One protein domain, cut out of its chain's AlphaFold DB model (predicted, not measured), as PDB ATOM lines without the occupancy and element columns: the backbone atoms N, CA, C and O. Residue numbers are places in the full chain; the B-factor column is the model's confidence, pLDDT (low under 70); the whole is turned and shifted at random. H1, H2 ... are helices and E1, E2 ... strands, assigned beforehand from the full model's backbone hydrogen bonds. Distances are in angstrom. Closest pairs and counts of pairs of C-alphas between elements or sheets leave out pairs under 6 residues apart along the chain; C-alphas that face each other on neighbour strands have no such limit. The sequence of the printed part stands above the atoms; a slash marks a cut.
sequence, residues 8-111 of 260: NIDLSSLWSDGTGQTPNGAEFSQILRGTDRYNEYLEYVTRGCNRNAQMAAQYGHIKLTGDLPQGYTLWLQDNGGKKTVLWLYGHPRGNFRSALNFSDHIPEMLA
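AT A GLANCE: This is residues 8 to 111 of the 260 residues of a protein of Aureobasidium melanogenum CBS 110374 (UniProt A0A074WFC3). A small antiparallel sheet of E2, E4 and E5 makes one end of an elongated body, and the long helix H1 runs from beside it toward the other end, where the short helices H2 and H4 lie. H3 and the strand E3 pack on H1, with E1 paired beside E3, and the stretch of residues 11 to 27 passes along the length of the body from E1 to E2. The printed part has 104 residues, with four named helices and five named strands in the order E1 E2 H1 H2 E3 E4 E5 H3 H4; the larger sheet runs E2 E4 E5, and E1 and E3 form a parallel pair. The class is mixed, helices and strands, and the whole is compact, with a radius of gyration of the C-alphas of 13.6 A and spans of 43 by 25 by 23 A.

IN THESE COORDINATES: Find C-alpha 73 at (7.042, 15.185, 36.516), where E4, residues 73 to 77, begins its 12.8 A. E5, residues 85 to 89, covers 12.5 A, and E2 is residues 28 to 30. Next look at C-alpha 36 at (18.653, 23.383, 30.052); from there H1 runs 22.6 A to residue 51. H2 is residues 53 to 59, E3 is 62 to 65, E1 is 8 to 10 and H3 is 99 to 103. H4, residues 106 to 111, ends at C-alpha 111, (16.333, -3.876, 40.114).

HOW THE PARTS SIT: Begin at the inner strand E4. It forms an antiparallel hairpin with E5, where N 75 and O 87 are 2.8 A apart, within hydrogen-bond range. On E2, also antiparallel to E4, look for N 29, which is 2.8 A from O 76. H1 only grazes this sheet with residues 37 to 41, and H3 only grazes it with residues 99 to 102. H1 and H3 touch, the closest C-alphas being those of Val 45 and Ala 99, 5.0 A apart. The closest C-alphas of H1 and E3 are those of Thr 46 and Leu 64, 5.6 A apart. Beside E3, its parallel neighbour E1 has N 9 at 2.9 A from O 63. H1, with residues 49 to 50 alone, and H2 touch only at the corner, and only just, with 3 pairs of C-alphas within 8 A; the closest are Asn 50 and Ala 56, 5.7 A apart. H4 is close but not clearly touching H2, with C-alphas of Met 55 and Pro 107 6.7 A apart. In H1, H2, H3 and H4 every O i to N i+4 pair is within hydrogen-bond range.

THE WHOLE: Look from Ala 57 to Gly 80 for the two C-alphas farthest apart, 42.8 A. The printed part has no cut. The link from E1 to E2, 17 residues, is long. The mean pLDDT of the printed part is 89.2, and residue 81 is under 70.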
ATOM      1  N   ASN A   8      24.886   4.267  28.948       88.06
ATOM      2  CA  ASN A   8      23.718   5.134  28.813       88.06
ATOM      3  C   ASN A   8      22.466   4.375  29.261       88.06
ATOM      4  O   ASN A   8      22.177   3.303  28.732       88.06
ATOM      5  N   ILE A   9      21.725   4.940  30.211       88.12
ATOM      6  CA  ILE A   9      20.449   4.403  30.688       88.12
ATOM      7  C   ILE A   9      19.367   5.433  30.381       88.12
ATOM      8  O   ILE A   9      19.400   6.553  30.896       88.12
ATOM      9  N   ASP A  10      18.405   5.049  29.547       90.56
ATOM     10  CA  ASP A  10      17.220   5.861  29.286       90.56
ATOM     11  C   ASP A  10      16.198   5.669  30.409       90.56
ATOM     12  O   ASP A  10      15.604   4.596  30.539       90.56
ATOM     13  N   LEU A  11      15.980   6.707  31.217       88.88
ATOM     14  CA  LEU A  11      15.050   6.658  32.347       88.88
ATOM     15  C   LEU A  11      13.599   6.405  31.910       88.88
ATOM     16  O   LEU A  11      12.829   5.819  32.669       88.88
ATOM     17  N   SER A  12      13.233   6.785  30.688       89.38
ATOM     18  CA  SER A  12      11.875   6.609  30.166       89.38
ATOM     19  C   SER A  12      11.554   5.158  29.816       89.38
ATOM     20  O   SER A  12      10.389   4.763  29.812       89.38
ATOM     21  N   SER A  13      12.589   4.350  29.568       86.19
ATOM     22  CA  SER A  13      12.459   2.912  29.327       86.19
ATOM     23  C   SER A  13      12.270   2.099  30.607       86.19
ATOM     24  O   SER A  13      11.880   0.932  30.543       86.19
ATOM     25  N   LEU A  14      12.527   2.704  31.771       86.31
ATOM     26  CA  LEU A  14      12.377   2.023  33.044       86.31
ATOM     27  C   LEU A  14      10.895   1.851  33.368       86.31
ATOM     28  O   LEU A  14      10.102   2.792  33.297       86.31
ATOM     29  N   TRP A  15      10.532   0.646  33.806       83.56
ATOM     30  CA  TRP A  15       9.283   0.431  34.518       83.56
ATOM     31  C   TRP A  15       9.176   1.427  35.668       83.56
ATOM     32  O   TRP A  15      10.132   1.647  36.417       83.56
ATOM     33  N   SER A  16       7.998   2.020  35.772       85.44
ATOM     34  CA  SER A  16       7.722   3.122  36.668       85.44
ATOM     35  C   SER A  16       6.454   2.837  37.453       85.44
ATOM     36  O   SER A  16       5.451   2.393  36.893       85.44
ATOM     37  N   ASP A  17       6.499   3.142  38.741       85.00
ATOM     38  CA  ASP A  17       5.349   3.196  39.640       85.00
ATOM     39  C   ASP A  17       4.739   4.610  39.714       85.00
ATOM     40  O   ASP A  17       3.904   4.894  40.575       85.00
ATOM     41  N   GLY A  18       5.161   5.503  38.814       88.75
ATOM     42  CA  GLY A  18       4.732   6.889  38.776       88.75
ATOM     43  C   GLY A  18       3.212   7.026  38.677       88.75
ATOM     44  O   GLY A  18       2.557   6.506  37.779       88.75
ATOM     45  N   THR A  19       2.654   7.786  39.606       92.56
ATOM     46  CA  THR A  19       1.213   8.004  39.777       92.56
ATOM     47  C   THR A  19       0.642   9.075  38.849       92.56
ATOM     48  O   THR A  19      -0.575   9.223  38.768       92.56
ATOM     49  N   GLY A  20       1.492   9.866  38.185       90.94
ATOM     50  CA  GLY A  20       1.062  11.034  37.412       90.94
ATOM     51  C   GLY A  20       0.594  12.208  38.277       90.94
ATOM     52  O   GLY A  20       0.034  13.164  37.749       90.94
ATOM     53  N   GLN A  21       0.810  12.152  39.595       91.56
ATOM     54  CA  GLN A  21       0.498  13.260  40.491       91.56
ATOM     55  C   GLN A  21       1.276  14.521  40.106       91.56
ATOM     56  O   GLN A  21       2.462  14.472  39.779       91.56
ATOM     57  N   THR A  22       0.603  15.662  40.213       92.19
ATOM     58  CA  THR A  22       1.163  16.996  39.983       92.19
ATOM     59  C   THR A  22       0.932  17.870  41.217       92.19
ATOM     60  O   THR A  22      -0.004  17.613  41.984       92.19
ATOM     61  N   PRO A  23       1.758  18.902  41.449       90.88
ATOM     62  CA  PRO A  23       1.464  19.890  42.476       90.88
ATOM     63  C   PRO A  23       0.119  20.577  42.209       90.88
ATOM     64  O   PRO A  23      -0.287  20.759  41.063       90.88
ATOM     65  N   ASN A  24      -0.549  20.982  43.287       84.31
ATOM     66  CA  ASN A  24      -1.718  21.850  43.238       84.31
ATOM     67  C   ASN A  24      -1.302  23.216  43.796       84.31
ATOM     68  O   ASN A  24      -1.102  23.340  45.001       84.31
ATOM     69  N   GLY A  25      -1.093  24.197  42.920       84.31
ATOM     70  CA  GLY A  25      -0.641  25.531  43.311       84.31
ATOM     71  C   GLY A  25      -0.140  26.349  42.123       84.31
ATOM     72  O   GLY A  25       0.515  25.815  41.228       84.31
ATOM     73  N   ALA A  26      -0.457  27.645  42.106       85.81
ATOM     74  CA  ALA A  26      -0.032  28.573  41.053       85.81
ATOM     75  C   ALA A  26       1.459  28.945  41.156       85.81
ATOM     76  O   ALA A  26       2.045  29.459  40.208       85.81
ATOM     77  N   GLU A  27       2.080  28.669  42.301       90.81
ATOM     78  CA  GLU A  27       3.499  28.873  42.565       90.81
ATOM     79  C   GLU A  27       4.406  27.828  41.896       90.81
ATOM     80  O   GLU A  27       5.632  27.945  41.947       90.81
ATOM     81  N   PHE A  28       3.823  26.796  41.280       92.81
ATOM     82  CA  PHE A  28       4.558  25.731  40.614       92.81
ATOM     83  C   PHE A  28       4.596  25.934  39.101       92.81
ATOM     84  O   PHE A  28       3.574  26.069  38.436       92.81
ATOM     85  N   SER A  29       5.800  25.882  38.542       93.62
ATOM     86  CA  SER A  29       6.040  25.889  37.098       93.62
ATOM     87  C   SER A  29       6.669  24.572  36.671       93.62
ATOM     88  O   SER A  29       7.694  24.161  37.222       93.62
ATOM     89  N   GLN A  30       6.071  23.896  35.691       94.69
ATOM     90  CA  GLN A  30       6.605  22.632  35.195       94.69
ATOM     91  C   GLN A  30       7.909  22.866  34.430       94.69
ATOM     92  O   GLN A  30       8.004  23.758  33.588       94.69
ATOM     93  N   ILE A  31       8.909  22.032  34.699       94.19
ATOM     94  CA  ILE A  31      10.152  21.998  33.935       94.19
ATOM     95  C   ILE A  31       9.979  20.949  32.840       94.19
ATOM     96  O   ILE A  31       9.916  19.748  33.108       94.19
ATOM     97  N   LEU A  32       9.871  21.418  31.600       92.50
ATOM     98  CA  LEU A  32       9.658  20.560  30.442       92.50
ATOM     99  C   LEU A  32      10.959  19.891  29.990       92.50
ATOM    100  O   LEU A  32      12.056  20.443  30.134       92.50
ATOM    101  N   ARG A  33      10.801  18.708  29.392       89.25
ATOM    102  CA  ARG A  33      11.866  17.969  28.711       89.25
ATOM    103  C   ARG A  33      12.623  18.878  27.740       89.25
ATOM    104  O   ARG A  33      12.018  19.665  27.017       89.25
ATOM    105  N   GLY A  34      13.943  18.713  27.691       85.88
ATOM    106  CA  GLY A  34      14.805  19.370  26.704       85.88
ATOM    107  C   GLY A  34      15.172  20.812  27.048       85.88
ATOM    108  O   GLY A  34      15.971  21.410  26.337       85.88
ATOM    109  N   THR A  35      14.643  21.358  28.143       93.00
ATOM    110  CA  THR A  35      15.131  22.625  28.699       93.00
ATOM    111  C   THR A  35      16.486  22.425  29.382       93.00
ATOM    112  O   THR A  35      16.752  21.358  29.939       93.00
ATOM    113  N   ASP A  36      17.332  23.457  29.405       93.62
ATOM    114  CA  ASP A  36      18.653  23.383  30.052       93.62
ATOM    115  C   ASP A  36      18.544  22.943  31.513       93.62
ATOM    116  O   ASP A  36      19.254  22.047  31.963       93.62
ATOM    117  N   ARG A  37      17.556  23.480  32.234       91.75
ATOM    118  CA  ARG A  37      17.298  23.127  33.633       91.75
ATOM    119  C   ARG A  37      16.892  21.661  33.820       91.75
ATOM    120  O   ARG A  37      17.194  21.068  34.855       91.75
ATOM    121  N   TYR A  38      16.212  21.068  32.842       94.00
ATOM    122  CA  TYR A  38      15.900  19.641  32.853       94.00
ATOM    123  C   TYR A  38      17.165  18.792  32.675       94.00
ATOM    124  O   TYR A  38      17.386  17.837  33.418       94.00
ATOM    125  N   ASN A  39      18.027  19.174  31.731       93.12
ATOM    126  CA  ASN A  39      19.291  18.480  31.484       93.12
ATOM    127  C   ASN A  39      20.233  18.588  32.693       93.12
ATOM    128  O   ASN A  39      20.790  17.583  33.127       93.12
ATOM    129  N   GLU A  40      20.329  19.771  33.308       93.06
ATOM    130  CA  GLU A  40      21.061  19.972  34.563       93.06
ATOM    131  C   GLU A  40      20.549  19.041  35.666       93.06
ATOM    132  O   GLU A  40      21.343  18.418  36.374       93.06
ATOM    133  N   TYR A  41      19.225  18.908  35.811       93.88
ATOM    134  CA  TYR A  41      18.636  17.982  36.775       93.88
ATOM    135  C   TYR A  41      19.099  16.542  36.527       93.88
ATOM    136  O   TYR A  41      19.585  15.897  37.458       93.88
ATOM    137  N   LEU A  42      19.031  16.053  35.284       94.19
ATOM    138  CA  LEU A  42      19.510  14.711  34.933       94.19
ATOM    139  C   LEU A  42      21.006  14.524  35.213       94.19
ATOM    140  O   LEU A  42      21.415  13.460  35.680       94.19
ATOM    141  N   GLU A  43      21.830  15.549  35.001       93.56
ATOM    142  CA  GLU A  43      23.250  15.513  35.361       93.56
ATOM    143  C   GLU A  43      23.468  15.436  36.876       93.56
ATOM    144  O   GLU A  43      24.385  14.749  37.340       93.56
ATOM    145  N   TYR A  44      22.649  16.123  37.677       93.81
ATOM    146  CA  TYR A  44      22.696  15.999  39.136       93.81
ATOM    147  C   TYR A  44      22.291  14.596  39.596       93.81
ATOM    148  O   TYR A  44      22.993  14.024  40.431       93.81
ATOM    149  N   VAL A  45      21.224  14.021  39.031       94.56
ATOM    150  CA  VAL A  45      20.804  12.642  39.341       94.56
ATOM    151  C   VAL A  45      21.899  11.655  38.929       94.56
ATOM    152  O   VAL A  45      22.312  10.826  39.734       94.56
ATOM    153  N   THR A  46      22.455  11.802  37.722       94.00
ATOM    154  CA  THR A  46      23.559  10.970  37.209       94.00
ATOM    155  C   THR A  46      24.769  11.009  38.141       94.00
ATOM    156  O   THR A  46      25.347   9.972  38.469       94.00
ATOM    157  N   ARG A  47      25.158  12.202  38.608       92.88
ATOM    158  CA  ARG A  47      26.242  12.354  39.588       92.88
ATOM    159  C   ARG A  47      25.901  11.710  40.929       92.88
ATOM    160  O   ARG A  47      26.799  11.142  41.542       92.88
ATOM    161  N   GLY A  48      24.647  11.793  41.376       92.44
ATOM    162  CA  GLY A  48      24.155  11.098  42.568       92.44
ATOM    163  C   GLY A  48      24.332   9.584  42.452       92.44
ATOM    164  O   GLY A  48      25.024   8.985  43.272       92.44
ATOM    165  N   CYS A  49      23.838   8.992  41.362       91.31
ATOM    166  CA  CYS A  49      23.970   7.558  41.102       91.31
ATOM    167  C   CYS A  49      25.435   7.107  41.034       91.31
ATOM    168  O   CYS A  49      25.806   6.125  41.664       91.31
ATOM    169  N   ASN A  50      26.294   7.850  40.329       90.69
ATOM    170  CA  ASN A  50      27.714   7.503  40.189       90.69
ATOM    171  C   ASN A  50      28.527   7.668  41.486       90.69
ATOM    172  O   ASN A  50      29.639   7.154  41.577       90.69
ATOM    173  N   ARG A  51      28.009   8.397  42.482       90.38
ATOM    174  CA  ARG A  51      28.614   8.485  43.823       90.38
ATOM    175  C   ARG A  51      28.180   7.340  44.734       90.38
ATOM    176  O   ARG A  51      28.846   7.087  45.734       90.38
ATOM    177  N   ASN A  52      27.081   6.665  44.411       86.38
ATOM    178  CA  ASN A  52      26.615   5.513  45.160       86.38
ATOM    179  C   ASN A  52      27.491   4.294  44.812       86.38
ATOM    180  O   ASN A  52      27.510   3.821  43.677       86.38
ATOM    181  N   ALA A  53      28.227   3.784  45.803       85.19
ATOM    182  CA  ALA A  53      29.180   2.691  45.613       85.19
ATOM    183  C   ALA A  53      28.518   1.391  45.131       85.19
ATOM    184  O   ALA A  53      29.106   0.670  44.330       85.19
ATOM    185  N   GLN A  54      27.292   1.104  45.580       82.88
ATOM    186  CA  GLN A  54      26.549  -0.082  45.153       82.88
ATOM    187  C   GLN A  54      26.138   0.030  43.681       82.88
ATOM    188  O   GLN A  54      26.318  -0.916  42.919       82.88
ATOM    189  N   MET A  55      25.661   1.205  43.264       82.56
ATOM    190  CA  MET A  55      25.346   1.485  41.860       82.56
ATOM    191  C   MET A  55      26.575   1.373  40.966       82.56
ATOM    192  O   MET A  55      26.526   0.698  39.940       82.56
ATOM    193  N   ALA A  56      27.687   1.988  41.373       84.00
ATOM    194  CA  ALA A  56      28.935   1.931  40.622       84.00
ATOM    195  C   ALA A  56      29.485   0.499  40.517       84.00
ATOM    196  O   ALA A  56      30.004   0.118  39.471       84.00
ATOM    197  N   ALA A  57      29.345  -0.314  41.571       82.56
ATOM    198  CA  ALA A  57      29.758  -1.715  41.552       82.56
ATOM    199  C   ALA A  57      28.879  -2.583  40.637       82.56
ATOM    200  O   ALA A  57      29.394  -3.485  39.982       82.56
ATOM    201  N   GLN A  58      27.568  -2.321  40.586       83.12
ATOM    202  CA  GLN A  58      26.621  -3.138  39.826       83.12
ATOM    203  C   GLN A  58      26.526  -2.742  38.345       83.12
ATOM    204  O   GLN A  58      26.437  -3.617  37.489       83.12
ATOM    205  N   TYR A  59      26.557  -1.444  38.036       80.25
ATOM    206  CA  TYR A  59      26.296  -0.918  36.687       80.25
ATOM    207  C   TYR A  59      27.477  -0.140  36.085       80.25
ATOM    208  O   TYR A  59      27.409   0.296  34.933       80.25
ATOM    209  N   GLY A  60      28.567   0.037  36.837       85.44
ATOM    210  CA  GLY A  60      29.693   0.876  36.433       85.44
ATOM    211  C   GLY A  60      29.357   2.367  36.467       85.44
ATOM    212  O   GLY A  60      28.449   2.817  37.166       85.44
ATOM    213  N   HIS A  61      30.108   3.157  35.697       87.69
ATOM    214  CA  HIS A  61      29.761   4.556  35.463       87.69
ATOM    215  C   HIS A  61      28.577   4.645  34.501       87.69
ATOM    216  O   HIS A  61      28.670   4.200  33.357       87.69
ATOM    217  N   ILE A  62      27.492   5.270  34.948       88.69
ATOM    218  CA  ILE A  62      26.279   5.442  34.150       88.69
ATOM    219  C   ILE A  62      26.104   6.889  33.693       88.69
ATOM    220  O   ILE A  62      26.592   7.831  34.326       88.69
ATOM    221  N   LYS A  63      25.353   7.068  32.610       91.88
ATOM    222  CA  LYS A  63      24.823   8.354  32.162       91.88
ATOM    223  C   LYS A  63      23.317   8.217  31.978       91.88
ATOM    224  O   LYS A  63      22.875   7.416  31.160       91.88
ATOM    225  N   LEU A  64      22.540   8.989  32.736       91.25
ATOM    226  CA  LEU A  64      21.088   9.001  32.584       91.25
ATOM    227  C   LEU A  64      20.709   9.909  31.416       91.25
ATOM    228  O   LEU A  64      21.202  11.034  31.301       91.25
ATOM    229  N   THR A  65      19.850   9.405  30.543       91.19
ATOM    230  CA  THR A  65      19.373  10.098  29.344       91.19
ATOM    231  C   THR A  65      17.862   9.947  29.200       91.19
ATOM    232  O   THR A  65      17.243   9.174  29.928       91.19
ATOM    233  N   GLY A  66      17.285  10.658  28.231       89.56
ATOM    234  CA  GLY A  66      15.871  10.531  27.885       89.56
ATOM    235  C   GLY A  66      14.944  11.272  28.843       89.56
ATOM    236  O   GLY A  66      15.325  12.301  29.411       89.56
ATOM    237  N   ASP A  67      13.723  10.759  28.967       91.88
ATOM    238  CA  ASP A  67      12.673  11.366  29.787       91.88
ATOM    239  C   ASP A  67      12.635  10.756  31.183       91.88
ATOM    240  O   ASP A  67      13.168   9.678  31.430       91.88
ATOM    241  N   LEU A  68      11.965  11.436  32.110       92.88
ATOM    242  CA  LEU A  68      11.686  10.874  33.422       92.88
ATOM    243  C   LEU A  68      10.821   9.619  33.251       92.88
ATOM    244  O   LEU A  68      10.036   9.550  32.299       92.88
ATOM    245  N   PRO A  69      10.912   8.655  34.180       92.69
ATOM    246  CA  PRO A  69      10.067   7.474  34.126       92.69
ATOM    247  C   PRO A  69       8.584   7.860  34.081       92.69
ATOM    248  O   PRO A  69       8.173   8.893  34.619       92.69
ATOM    249  N   GLN A  70       7.763   7.033  33.435       92.31
ATOM    250  CA  GLN A  70       6.347   7.337  33.222       92.31
ATOM    251  C   GLN A  70       5.641   7.741  34.528       92.31
ATOM    252  O   GLN A  70       5.784   7.079  35.549       92.31
ATOM    253  N   GLY A  71       4.863   8.825  34.503       92.25
ATOM    254  CA  GLY A  71       4.124   9.304  35.676       92.25
ATOM    255  C   GLY A  71       4.940  10.167  36.644       92.25
ATOM    256  O   GLY A  71       4.366  10.657  37.616       92.25
ATOM    257  N   TYR A  72       6.228  10.402  36.369       94.56
ATOM    258  CA  TYR A  72       7.045  11.388  37.070       94.56
ATOM    259  C   TYR A  72       7.077  12.726  36.330       94.56
ATOM    260  O   TYR A  72       7.182  12.780  35.105       94.56
ATOM    261  N   THR A  73       7.013  13.827  37.077       94.81
ATOM    262  CA  THR A  73       7.042  15.185  36.516       94.81
ATOM    263  C   THR A  73       7.922  16.114  37.344       94.81
ATOM    264  O   THR A  73       7.941  16.051  38.575       94.81
ATOM    265  N   LEU A  74       8.675  16.980  36.662       95.62
ATOM    266  CA  LEU A  74       9.625  17.906  37.276       95.62
ATOM    267  C   LEU A  74       9.020  19.303  37.398       95.62
ATOM    268  O   LEU A  74       8.486  19.832  36.425       95.62
ATOM    269  N   TRP A  75       9.142  19.915  38.569       94.81
ATOM    270  CA  TRP A  75       8.526  21.200  38.881       94.81
ATOM    271  C   TRP A  75       9.489  22.116  39.621       94.81
ATOM    272  O   TRP A  75      10.305  21.682  40.433       94.81
ATOM    273  N   LEU A  76       9.360  23.407  39.357       92.62
ATOM    274  CA  LEU A  76       9.989  24.472  40.112       92.62
ATOM    275  C   LEU A  76       8.927  25.150  40.970       92.62
ATOM    276  O   LEU A  76       7.893  25.550  40.446       92.62
ATOM    277  N   GLN A  77       9.198  25.310  42.256       91.94
ATOM    278  CA  GLN A  77       8.370  26.101  43.156       91.94
ATOM    279  C   GLN A  77       8.990  27.486  43.344       91.94
ATOM    280  O   GLN A  77      10.139  27.592  43.794       91.94
ATOM    281  N   ASP A  78       8.232  28.534  43.024       87.44
ATOM    282  CA  ASP A  78       8.553  29.905  43.414       87.44
ATOM    283  C   ASP A  78       8.058  30.167  44.841       87.44
ATOM    284  O   ASP A  78       6.928  29.860  45.202       87.44
ATOM    285  N   ASN A  79       8.923  30.734  45.675       82.88
ATOM    286  CA  ASN A  79       8.636  31.025  47.075       82.88
ATOM    287  C   ASN A  79       8.612  32.538  47.351       82.88
ATOM    288  O   ASN A  79       8.983  32.967  48.448       82.88
ATOM    289  N   GLY A  80       8.230  33.350  46.358       72.38
ATOM    290  CA  GLY A  80       7.984  34.786  46.525       72.38
ATOM    291  C   GLY A  80       9.229  35.561  46.963       72.38
ATOM    292  O   GLY A  80       9.179  36.326  47.923       72.38
ATOM    293  N   GLY A  81      10.367  35.315  46.302       68.69
ATOM    294  CA  GLY A  81      11.654  35.973  46.587       68.69
ATOM    295  C   GLY A  81      12.628  35.174  47.466       68.69
ATOM    296  O   GLY A  81      13.744  35.628  47.723       68.69
ATOM    297  N   LYS A  82      12.250  33.970  47.912       75.94
ATOM    298  CA  LYS A  82      13.169  32.993  48.533       75.94
ATOM    299  C   LYS A  82      13.797  32.074  47.476       75.94
ATOM    300  O   LYS A  82      13.437  32.118  46.304       75.94
ATOM    301  N   LYS A  83      14.733  31.210  47.898       77.25
ATOM    302  CA  LYS A  83      15.322  30.182  47.022       77.25
ATOM    303  C   LYS A  83      14.215  29.339  46.380       77.25
ATOM    304  O   LYS A  83      13.369  28.783  47.087       77.25
ATOM    305  N   THR A  84      14.254  29.245  45.054       82.56
ATOM    306  CA  THR A  84      13.421  28.323  44.285       82.56
ATOM    307  C   THR A  84      13.811  26.892  44.630       82.56
ATOM    308  O   THR A  84      14.990  26.579  44.822       82.56
ATOM    309  N   VAL A  85      12.811  26.025  44.762       87.31
ATOM    310  CA  VAL A  85      13.016  24.614  45.110       87.31
ATOM    311  C   VAL A  85      12.537  23.763  43.952       87.31
ATOM    312  O   VAL A  85      11.473  24.009  43.385       87.31
ATOM    313  N   LEU A  86      13.343  22.772  43.589       91.12
ATOM    314  CA  LEU A  86      13.008  21.822  42.545       91.12
ATOM    315  C   LEU A  86      12.379  20.583  43.178       91.12
ATOM    316  O   LEU A  86      12.909  20.022  44.138       91.12
ATOM    317  N   TRP A  87      11.257  20.162  42.612       93.69
ATOM    318  CA  TRP A  87      10.477  19.031  43.081       93.69
ATOM    319  C   TRP A  87      10.250  18.040  41.950       93.69
ATOM    320  O   TRP A  87       9.861  18.422  40.848       93.69
ATOM    321  N   LEU A  88      10.444  16.759  42.242       95.12
ATOM    322  CA  LEU A  88       9.996  15.672  41.384       95.12
ATOM    323  C   LEU A  88       8.733  15.060  41.993       95.12
ATOM    324  O   LEU A  88       8.772  14.512  43.096       95.12
ATOM    325  N   TYR A  89       7.621  15.169  41.280       94.62
ATOM    326  CA  TYR A  89       6.340  14.571  41.643       94.62
ATOM    327  C   TYR A  89       6.125  13.256  40.895       94.62
ATOM    328  O   TYR A  89       6.769  13.012  39.876       94.62
ATOM    329  N   GLY A  90       5.213  12.428  41.404       92.25
ATOM    330  CA  GLY A  90       4.810  11.170  40.777       92.25
ATOM    331  C   GLY A  90       5.056   9.937  41.638       92.25
ATOM    332  O   GLY A  90       4.370   8.941  41.442       92.25
ATOM    333  N   HIS A  91       5.943   9.989  42.631       92.12
ATOM    334  CA  HIS A  91       6.237   8.820  43.463       92.12
ATOM    335  C   HIS A  91       5.026   8.427  44.343       92.12
ATOM    336  O   HIS A  91       4.438   9.297  44.990       92.12
ATOM    337  N   PRO A  92       4.664   7.135  44.476       87.44
ATOM    338  CA  PRO A  92       3.502   6.701  45.270       87.44
ATOM    339  C   PRO A  92       3.522   7.132  46.740       87.44
ATOM    340  O   PRO A  92       2.481   7.246  47.380       87.44
ATOM    341  N   ARG A  93       4.722   7.356  47.291       88.38
ATOM    342  CA  ARG A  93       4.933   7.776  48.689       88.38
ATOM    343  C   ARG A  93       5.151   9.285  48.863       88.38
ATOM    344  O   ARG A  93       5.533   9.706  49.950       88.38
ATOM    345  N   GLY A  94       4.962  10.090  47.815       89.19
ATOM    346  CA  GLY A  94       5.088  11.546  47.876       89.19
ATOM    347  C   GLY A  94       5.944  12.134  46.756       89.19
ATOM    348  O   GLY A  94       5.855  11.739  45.602       89.19
ATOM    349  N   ASN A  95       6.768  13.126  47.084       91.62
ATOM    350  CA  ASN A  95       7.603  13.838  46.120       91.62
ATOM    351  C   ASN A  95       9.059  13.900  46.588       91.62
ATOM    352  O   ASN A  95       9.364  13.838  47.782       91.62
ATOM    353  N   PHE A  96       9.973  14.044  45.634       92.50
ATOM    354  CA  PHE A  96      11.386  14.240  45.925       92.50
ATOM    355  C   PHE A  96      11.720  15.727  45.878       92.50
ATOM    356  O   PHE A  96      11.456  16.409  44.893       92.50
ATOM    357  N   ARG A  97      12.345  16.221  46.948       87.69
ATOM    358  CA  ARG A  97      12.771  17.627  47.103       87.69
ATOM    359  C   ARG A  97      14.133  17.933  46.481       87.69
ATOM    360  O   ARG A  97      14.629  19.050  46.604       87.69
ATOM    361  N   SER A  98      14.799  16.926  45.918       85.69
ATOM    362  CA  SER A  98      16.120  17.075  45.319       85.69
ATOM    363  C   SER A  98      16.416  15.951  44.322       85.69
ATOM    364  O   SER A  98      15.832  14.868  44.391       85.69
ATOM    365  N   ALA A  99      17.371  16.205  43.424       88.81
ATOM    366  CA  ALA A  99      17.925  15.199  42.521       88.81
ATOM    367  C   ALA A  99      18.608  14.043  43.270       88.81
ATOM    368  O   ALA A  99      18.553  12.908  42.814       88.81
ATOM    369  N   LEU A 100      19.218  14.321  44.430       88.94
ATOM    370  CA  LEU A 100      19.906  13.306  45.225       88.94
ATOM    371  C   LEU A 100      18.910  12.290  45.797       88.94
ATOM    372  O   LEU A 100      19.101  11.091  45.636       88.94
ATOM    373  N   ASN A 101      17.795  12.769  46.356       89.00
ATOM    374  CA  ASN A 101      16.761  11.886  46.895       89.00
ATOM    375  C   ASN A 101      16.152  10.992  45.804       89.00
ATOM    376  O   ASN A 101      15.807   9.849  46.076       89.00
ATOM    377  N   PHE A 102      16.011  11.506  44.578       92.69
ATOM    378  CA  PHE A 102      15.558  10.684  43.458       92.69
ATOM    379  C   PHE A 102      16.641   9.706  42.985       92.69
ATOM    380  O   PHE A 102      16.327   8.569  42.648       92.69
ATOM    381  N   SER A 103      17.920  10.100  43.013       91.81
ATOM    382  CA  SER A 103      19.024   9.204  42.646       91.81
ATOM    383  C   SER A 103      19.125   7.971  43.546       91.81
ATOM    384  O   SER A 103      19.535   6.921  43.067       91.81
ATOM    385  N   ASP A 104      18.677   8.062  44.803       89.44
ATOM    386  CA  ASP A 104      18.599   6.915  45.718       89.44
ATOM    387  C   ASP A 104      17.473   5.931  45.356       89.44
ATOM    388  O   ASP A 104      17.528   4.767  45.745       89.44
ATOM    389  N   HIS A 105      16.478   6.368  44.578       90.56
ATOM    390  CA  HIS A 105      15.366   5.534  44.114       90.56
ATOM    391  C   HIS A 105      15.654   4.839  42.770       90.56
ATOM    392  O   HIS A 105      15.147   3.749  42.508       90.56
ATOM    393  N   ILE A 106      16.533   5.401  41.931       90.88
ATOM    394  CA  ILE A 106      16.948   4.789  40.653       90.88
ATOM    395  C   ILE A 106      17.429   3.323  40.781       90.88
ATOM    396  O   ILE A 106      17.026   2.511  39.943       90.88
ATOM    397  N   PRO A 107      18.235   2.925  41.791       87.25
ATOM    398  CA  PRO A 107      18.634   1.528  41.975       87.25
ATOM    399  C   PRO A 107      17.441   0.581  42.150       87.25
ATOM    400  O   PRO A 107      17.455  -0.529  41.617       87.25
ATOM    401  N   GLU A 108      16.404   1.014  42.874       87.69
ATOM    402  CA  GLU A 108      15.187   0.225  43.092       87.69
ATOM    403  C   GLU A 108      14.438   0.017  41.769       87.69
ATOM    404  O   GLU A 108      14.027  -1.103  41.457       87.69
ATOM    405  N   MET A 109      14.331   1.070  40.950       88.94
ATOM    406  CA  MET A 109      13.708   0.994  39.624       88.94
ATOM    407  C   MET A 109      14.475   0.060  38.679       88.94
ATOM    408  O   MET A 109      13.866  -0.730  37.956       88.94
ATOM    409  N   LEU A 110      15.808   0.112  38.683       87.94
ATOM    410  CA  LEU A 110      16.637  -0.779  37.863       87.94
ATOM    411  C   LEU A 110      16.484  -2.243  38.292       87.94
ATOM    412  O   LEU A 110      16.222  -3.104  37.455       87.94
ATOM    413  N   ALA A 111      16.530  -2.522  39.597       84.81
ATOM    414  CA  ALA A 111      16.333  -3.876  40.114       84.81
ATOM    415  C   ALA A 111      14.942  -4.442  39.767       84.81
ATOM    416  O   ALA A 111      14.813  -5.629  39.446       84.81
TER     417      ALA A 111